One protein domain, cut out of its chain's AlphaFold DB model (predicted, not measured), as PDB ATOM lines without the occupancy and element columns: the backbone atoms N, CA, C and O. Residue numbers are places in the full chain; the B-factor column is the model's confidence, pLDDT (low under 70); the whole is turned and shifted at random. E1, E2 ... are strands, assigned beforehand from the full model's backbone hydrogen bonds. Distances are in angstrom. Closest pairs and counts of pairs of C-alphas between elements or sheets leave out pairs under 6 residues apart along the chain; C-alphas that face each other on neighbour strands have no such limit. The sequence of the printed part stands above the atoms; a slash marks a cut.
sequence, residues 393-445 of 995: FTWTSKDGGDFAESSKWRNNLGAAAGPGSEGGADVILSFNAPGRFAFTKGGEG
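Overview. This is residues 393 to 445 of the 995 residues of the protein "Peptidoglycan/xylan/chitin deacetylase, PgdA/CDA1 family" of Verrucomicrobia bacterium (UniProt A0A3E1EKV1). This domain has little regular structure: a small mixed sheet of three short strands, in the order E2 E1 E3, with long loops around it, while E4 runs away from it past the loop that joins E1 to E2. Of 53 printed residues, 17 are in four named strands, E1 to E4 along the chain, with no named helix: all strand. The whole is compact, with a radius of gyration of the C-alphas of 10.8 A and spans of 28 by 27 by 16 A.

Arrangement. Start at inner strand E1, residues 393 to 395. E2, residues 409 to 411, is antiparallel to it at 152 degrees, a hairpin; N 394 and O 410 are 2.8 A apart. E3, residues 428 to 431, is parallel to E1 at 16 degrees; N 395 and O 430 are 2.8 A apart. E4, residues 435 to 441, pairs with no named strand, but its residues 439 to 440 pair, parallel, with residues 401 to 402.

Along the chain. Find C-alpha 393 at (-28.535, 18.934, -26.007), where E1 begins its 6.7 A. E2 spans 6.7 A, E3 10.3 A, and E4 19.5 A to C-alpha 441 at (-15.661, 25.891, -28.681).

Size, cuts and confidence. The printed part has no cut. The links E1 to E2 and E2 to E3 are long. Residue 442 is under pLDDT 70.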
ATOM      1  N   PHE A 393     -29.360  18.539 -27.136       86.50
ATOM      2  CA  PHE A 393     -28.535  18.934 -26.007       86.50
ATOM      3  C   PHE A 393     -28.978  20.311 -25.515       86.50
ATOM      4  O   PHE A 393     -28.970  21.291 -26.259       86.50
ATOM      5  N   THR A 394     -29.372  20.392 -24.249       87.19
ATOM      6  CA  THR A 394     -29.801  21.627 -23.591       87.19
ATOM      7  C   THR A 394     -28.716  22.123 -22.649       87.19
ATOM      8  O   THR A 394     -28.293  21.403 -21.743       87.19
ATOM      9  N   TRP A 395     -28.282  23.363 -22.845       87.81
ATOM     10  CA  TRP A 395     -27.405  24.067 -21.926       87.81
ATOM     11  C   TRP A 395     -28.183  24.436 -20.664       87.81
ATOM     12  O   TRP A 395     -29.197  25.137 -20.711       87.81
ATOM     13  N   THR A 396     -27.706  23.945 -19.527       85.94
ATOM     14  CA  THR A 396     -28.357  24.105 -18.218       85.94
ATOM     15  C   THR A 396     -27.623  25.061 -17.284       85.94
ATOM     16  O   THR A 396     -28.151  25.390 -16.221       85.94
ATOM     17  N   SER A 397     -26.428  25.528 -17.660       83.44
ATOM     18  CA  SER A 397     -25.665  26.465 -16.836       83.44
ATOM     19  C   SER A 397     -26.108  27.911 -17.057       83.44
ATOM     20  O   SER A 397     -26.468  28.309 -18.161       83.44
ATOM     21  N   LYS A 398     -26.060  28.710 -15.989       81.44
ATOM     22  CA  LYS A 398     -26.222  30.170 -16.055       81.44
ATOM     23  C   LYS A 398     -24.880  30.895 -16.186       81.44
ATOM     24  O   LYS A 398     -24.865  32.084 -16.488       81.44
ATOM     25  N   ASP A 399     -23.781  30.173 -15.983       81.44
ATOM     26  CA  ASP A 399     -22.423  30.681 -16.107       81.44
ATOM     27  C   ASP A 399     -21.883  30.382 -17.513       81.44
ATOM     28  O   ASP A 399     -22.276  29.402 -18.153       81.44
ATOM     29  N   GLY A 400     -20.959  31.216 -17.997       82.19
ATOM     30  CA  GLY A 400     -20.212  30.927 -19.224       82.19
ATOM     31  C   GLY A 400     -19.357  29.655 -19.114       82.19
ATOM     32  O   GLY A 400     -19.230  29.057 -18.042       82.19
ATOM     33  N   GLY A 401     -18.753  29.207 -20.212       87.19
ATOM     34  CA  GLY A 401     -17.882  28.025 -20.174       87.19
ATOM     35  C   GLY A 401     -17.412  27.525 -21.528       87.19
ATOM     36  O   GLY A 401     -17.694  28.130 -22.560       87.19
ATOM     37  N   ASP A 402     -16.704  26.402 -21.524       86.69
ATOM     38  CA  ASP A 402     -16.362  25.700 -22.756       86.69
ATOM     39  C   ASP A 402     -17.515  24.787 -23.200       86.69
ATOM     40  O   ASP A 402     -18.183  24.129 -22.396       86.69
ATOM     41  N   PHE A 403     -17.738  24.749 -24.508       82.94
ATOM     42  CA  PHE A 403     -18.716  23.903 -25.176       82.94
ATOM     43  C   PHE A 403     -18.547  22.407 -24.838       82.94
ATOM     44  O   PHE A 403     -19.543  21.685 -24.768       82.94
ATOM     45  N   ALA A 404     -17.315  21.953 -24.575       82.50
ATOM     46  CA  ALA A 404     -16.979  20.566 -24.251       82.50
ATOM     47  C   ALA A 404     -17.335  20.134 -22.810       82.50
ATOM     48  O   ALA A 404     -17.230  18.951 -22.477       82.50
ATOM     49  N   GLU A 405     -17.762  21.051 -21.935       88.94
ATOM     50  CA  GLU A 405     -18.085  20.744 -20.535       88.94
ATOM     51  C   GLU A 405     -19.418  19.980 -20.405       88.94
ATOM     52  O   GLU A 405     -20.485  20.560 -20.192       88.94
ATOM     53  N   SER A 406     -19.371  18.645 -20.485       87.88
ATOM     54  CA  SER A 406     -20.554  17.764 -20.458       87.88
ATOM     55  C   SER A 406     -21.468  17.941 -19.236       87.88
ATOM     56  O   SER A 406     -22.675  17.719 -19.334       87.88
ATOM     57  N   SER A 407     -20.934  18.399 -18.100       89.56
ATOM     58  CA  SER A 407     -21.700  18.677 -16.877       89.56
ATOM     59  C   SER A 407     -22.705  19.825 -17.032       89.56
ATOM     60  O   SER A 407     -23.739  19.828 -16.351       89.56
ATOM     61  N   LYS A 408     -22.441  20.766 -17.950       90.00
ATOM     62  CA  LYS A 408     -23.303  21.922 -18.249       90.00
ATOM     63  C   LYS A 408     -24.429  21.590 -19.234       90.00
ATOM     64  O   LYS A 408     -25.359  22.386 -19.383       90.00
ATOM     65  N   TRP A 409     -24.408  20.405 -19.840       89.75
ATOM     66  CA  TRP A 409     -25.404  19.947 -20.807       89.75
ATOM     67  C   TRP A 409     -26.342  18.879 -20.236       89.75
ATOM     68  O   TRP A 409     -25.999  18.126 -19.318       89.75
ATOM     69  N   ARG A 410     -27.544  18.788 -20.804       87.12
ATOM     70  CA  ARG A 410     -28.458  17.647 -20.654       87.12
ATOM     71  C   ARG A 410     -28.925  17.186 -22.020       87.12
ATOM     72  O   ARG A 410     -29.327  18.023 -22.822       87.12
ATOM     73  N   ASN A 411     -28.894  15.884 -22.272       84.31
ATOM     74  CA  ASN A 411     -29.424  15.331 -23.512       84.31
ATOM     75  C   ASN A 411     -30.920  14.984 -23.406       84.31
ATOM     76  O   ASN A 411     -31.498  14.961 -22.316       84.31
ATOM     77  N   ASN A 412     -31.541  14.647 -24.535       73.50
ATOM     78  CA  ASN A 412     -32.940  14.221 -24.613       73.50
ATOM     79  C   ASN A 412     -33.257  12.859 -23.979       73.50
ATOM     80  O   ASN A 412     -34.420  12.467 -23.947       73.50
ATOM     81  N   LEU A 413     -32.256  12.157 -23.450       75.81
ATOM     82  CA  LEU A 413     -32.423  10.934 -22.662       75.81
ATOM     83  C   LEU A 413     -32.291  11.205 -21.148       75.81
ATOM     84  O   LEU A 413     -32.308  10.273 -20.350       75.81
ATOM     85  N   GLY A 414     -32.150  12.474 -20.742       71.06
ATOM     86  CA  GLY A 414     -32.050  12.903 -19.343       71.06
ATOM     87  C   GLY A 414     -30.641  12.832 -18.737       71.06
ATOM     88  O   GLY A 414     -30.461  13.212 -17.579       71.06
ATOM     89  N   ALA A 415     -29.627  12.396 -19.491       81.12
ATOM     90  CA  ALA A 415     -28.254  12.261 -19.005       81.12
ATOM     91  C   ALA A 415     -27.461  13.580 -19.094       81.12
ATOM     92  O   ALA A 415     -27.669  14.398 -19.995       81.12
ATOM     93  N   ALA A 416     -26.509  13.775 -18.170       87.06
ATOM     94  CA  ALA A 416     -25.516  14.848 -18.238       87.06
ATOM     95  C   ALA A 416     -24.448  14.509 -19.289       87.06
ATOM     96  O   ALA A 416     -23.477  13.809 -19.005       87.06
ATOM     97  N   ALA A 417     -24.674  14.961 -20.518       86.19
ATOM     98  CA  ALA A 417     -23.820  14.700 -21.668       86.19
ATOM     99  C   ALA A 417     -23.862  15.903 -22.613       86.19
ATOM    100  O   ALA A 417     -24.945  16.419 -22.891       86.19
ATOM    101  N   GLY A 418     -22.693  16.336 -23.089       84.31
ATOM    102  CA  GLY A 418     -22.568  17.356 -24.131       84.31
ATOM    103  C   GLY A 418     -22.577  16.739 -25.530       84.31
ATOM    104  O   GLY A 418     -22.379  15.527 -25.660       84.31
ATOM    105  N   PRO A 419     -22.797  17.550 -26.575       87.00
ATOM    106  CA  PRO A 419     -22.633  17.096 -27.951       87.00
ATOM    107  C   PRO A 419     -21.176  16.667 -28.209       87.00
ATOM    108  O   PRO A 419     -20.245  17.207 -27.609       87.00
ATOM    109  N   GLY A 420     -20.970  15.699 -29.108       85.62
ATOM    110  CA  GLY A 420     -19.625  15.289 -29.536       85.62
ATOM    111  C   GLY A 420     -18.841  16.450 -30.159       85.62
ATOM    112  O   GLY A 420     -19.437  17.398 -30.662       85.62
ATOM    113  N   SER A 421     -17.506  16.393 -30.158       83.25
ATOM    114  CA  SER A 421     -16.652  17.526 -30.557       83.25
ATOM    115  C   SER A 421     -16.881  18.029 -31.986       83.25
ATOM    116  O   SER A 421     -16.698  19.218 -32.229       83.25
ATOM    117  N   GLU A 422     -17.291  17.164 -32.913       89.06
ATOM    118  CA  GLU A 422     -17.591  17.508 -34.316       89.06
ATOM    119  C   GLU A 422     -19.087  17.762 -34.568       89.06
ATOM    120  O   GLU A 422     -19.470  18.232 -35.638       89.06
ATOM    121  N   GLY A 423     -19.947  17.483 -33.585       90.44
ATOM    122  CA  GLY A 423     -21.396  17.532 -33.751       90.44
ATOM    123  C   GLY A 423     -21.925  16.448 -34.696       90.44
ATOM    124  O   GLY A 423     -21.421  15.326 -34.723       90.44
ATOM    125  N   GLY A 424     -22.984  16.767 -35.434       91.69
ATOM    126  CA  GLY A 424     -23.623  15.884 -36.403       91.69
ATOM    127  C   GLY A 424     -24.852  16.529 -37.041       91.69
ATOM    128  O   GLY A 424     -25.472  17.423 -36.471       91.69
ATOM    129  N   ALA A 425     -25.241  16.057 -38.226       88.88
ATOM    130  CA  ALA A 425     -26.342  16.644 -38.990       88.88
ATOM    131  C   ALA A 425     -27.720  16.526 -38.315       88.88
ATOM    132  O   ALA A 425     -28.646  17.196 -38.745       88.88
ATOM    133  N   ASP A 426     -27.864  15.704 -37.272       85.88
ATOM    134  CA  ASP A 426     -29.089  15.560 -36.473       85.88
ATOM    135  C   ASP A 426     -29.030  16.315 -35.131       85.88
ATOM    136  O   ASP A 426     -29.981  16.274 -34.351       85.88
ATOM    137  N   VAL A 427     -27.917  17.003 -34.842       89.69
ATOM    138  CA  VAL A 427     -27.701  17.677 -33.557       89.69
ATOM    139  C   VAL A 427     -28.572  18.928 -33.434       89.69
ATOM    140  O   VAL A 427     -28.590  19.797 -34.311       89.69
ATOM    141  N   ILE A 428     -29.248  19.030 -32.289       86.69
ATOM    142  CA  ILE A 428     -30.047  20.166 -31.838       86.69
ATOM    143  C   ILE A 428     -29.417  20.713 -30.558       86.69
ATOM    144  O   ILE A 428     -29.280  19.995 -29.566       86.69
ATOM    145  N   LEU A 429     -29.076  21.995 -30.547       88.88
ATOM    146  CA  LEU A 429     -28.614  22.695 -29.352       88.88
ATOM    147  C   LEU A 429     -29.732  23.579 -28.808       88.88
ATOM    148  O   LEU A 429     -30.482  24.177 -29.573       88.88
ATOM    149  N   SER A 430     -29.886  23.665 -27.490       86.69
ATOM    150  CA  SER A 430     -30.902  24.519 -26.863       86.69
ATOM    151  C   SER A 430     -30.369  25.287 -25.670       86.69
ATOM    152  O   SER A 430     -29.771  24.718 -24.763       86.69
ATOM    153  N   PHE A 431     -30.641  26.584 -25.646       84.94
ATOM    154  CA  PHE A 431     -30.194  27.518 -24.624       84.94
ATOM    155  C   PHE A 431     -31.409  28.083 -23.894       84.94
ATOM    156  O   PHE A 431     -31.921  29.152 -24.224       84.94
ATOM    157  N   ASN A 432     -31.875  27.333 -22.895       77.62
ATOM    158  CA  ASN A 432     -33.100  27.648 -22.149       77.62
ATOM    159  C   ASN A 432     -32.814  28.243 -20.763       77.62
ATOM    160  O   ASN A 432     -33.732  28.670 -20.066       77.62
ATOM    161  N   ALA A 433     -31.548  28.244 -20.333       80.12
ATOM    162  CA  ALA A 433     -31.151  28.864 -19.081       80.12
ATOM    163  C   ALA A 433     -31.280  30.397 -19.198       80.12
ATOM    164  O   ALA A 433     -30.645  30.986 -20.076       80.12
ATOM    165  N   PRO A 434     -32.069  31.064 -18.333       77.94
ATOM    166  CA  PRO A 434     -32.195  32.514 -18.377       77.94
ATOM    167  C   PRO A 434     -30.884  33.173 -17.942       77.94
ATOM    168  O   PRO A 434     -30.229  32.708 -17.005       77.94
ATOM    169  N   GLY A 435     -30.539  34.291 -18.581       78.75
ATOM    170  CA  GLY A 435     -29.340  35.074 -18.271       78.75
ATOM    171  C   GLY A 435     -28.426  35.296 -19.475       78.75
ATOM    172  O   GLY A 435     -28.697  34.831 -20.582       78.75
ATOM    173  N   ARG A 436     -27.338  36.040 -19.247       86.62
ATOM    174  CA  ARG A 436     -26.301  36.337 -20.244       86.62
ATOM    175  C   ARG A 436     -25.060  35.511 -19.948       86.62
ATOM    176  O   ARG A 436     -24.489  35.641 -18.871       86.62
ATOM    177  N   PHE A 437     -24.623  34.715 -20.916       84.69
ATOM    178  CA  PHE A 437     -23.420  33.900 -20.791       84.69
ATOM    179  C   PHE A 437     -22.690  33.804 -22.130       84.69
ATOM    180  O   PHE A 437     -23.295  33.819 -23.203       84.69
ATOM    181  N   ALA A 438     -21.366  33.718 -22.056       86.81
ATOM    182  CA  ALA A 438     -20.508  33.474 -23.203       86.81
ATOM    183  C   ALA A 438     -19.966  32.049 -23.127       86.81
ATOM    184  O   ALA A 438     -19.582  31.592 -22.048       86.81
ATOM    185  N   PHE A 439     -19.915  31.361 -24.259       86.12
ATOM    186  CA  PHE A 439     -19.277  30.058 -24.341       86.12
ATOM    187  C   PHE A 439     -18.411  29.942 -25.587       86.12
ATOM    188  O   PHE A 439     -18.651  30.603 -26.605       86.12
ATOM    189  N   THR A 440     -17.379  29.113 -25.478       85.00
ATOM    190  CA  THR A 440     -16.365  28.947 -26.517       85.00
ATOM    191  C   THR A 440     -16.258  27.485 -26.908       85.00
ATOM    192  O   THR A 440     -16.247  26.622 -26.038       85.00
ATOM    193  N   LYS A 441     -16.143  27.195 -28.206       83.94
ATOM    194  CA  LYS A 441     -15.661  25.891 -28.681       83.94
ATOM    195  C   LYS A 441     -14.152  25.993 -28.903       83.94
ATOM    196  O   LYS A 441     -13.717  26.642 -29.855       83.94
ATOM    197  N   GLY A 442     -13.361  25.385 -28.018       65.50
ATOM    198  CA  GLY A 442     -11.909  25.296 -28.170       65.50
ATOM    199  C   GLY A 442     -11.520  24.341 -29.304       65.50
ATOM    200  O   GLY A 442     -11.711  23.134 -29.190       65.50
ATOM    201  N   GLY A 443     -11.009  24.874 -30.418       70.44
ATOM    202  CA  GLY A 443     -10.523  24.105 -31.573       70.44
ATOM    203  C   GLY A 443     -10.871  24.745 -32.922       70.44
ATOM    204  O   GLY A 443     -11.861  25.465 -33.036       70.44
ATOM    205  N   GLU A 444     -10.055  24.485 -33.946       76.00
ATOM    206  CA  GLU A 444     -10.263  24.990 -35.320       76.00
ATOM    207  C   GLU A 444     -11.192  24.098 -36.163       76.00
ATOM    208  O   GLU A 444     -11.610  24.491 -37.245       76.00
ATOM    209  N   GLY A 445     -11.533  22.900 -35.675       85.62
ATOM    210  CA  GLY A 445     -12.411  21.966 -36.379       85.62
ATOM    211  C   GLY A 445     -13.875  22.413 -36.411       85.62
ATOM    212  O   GLY A 445     -14.379  22.998 -35.447       85.62
TER     213      GLY A 445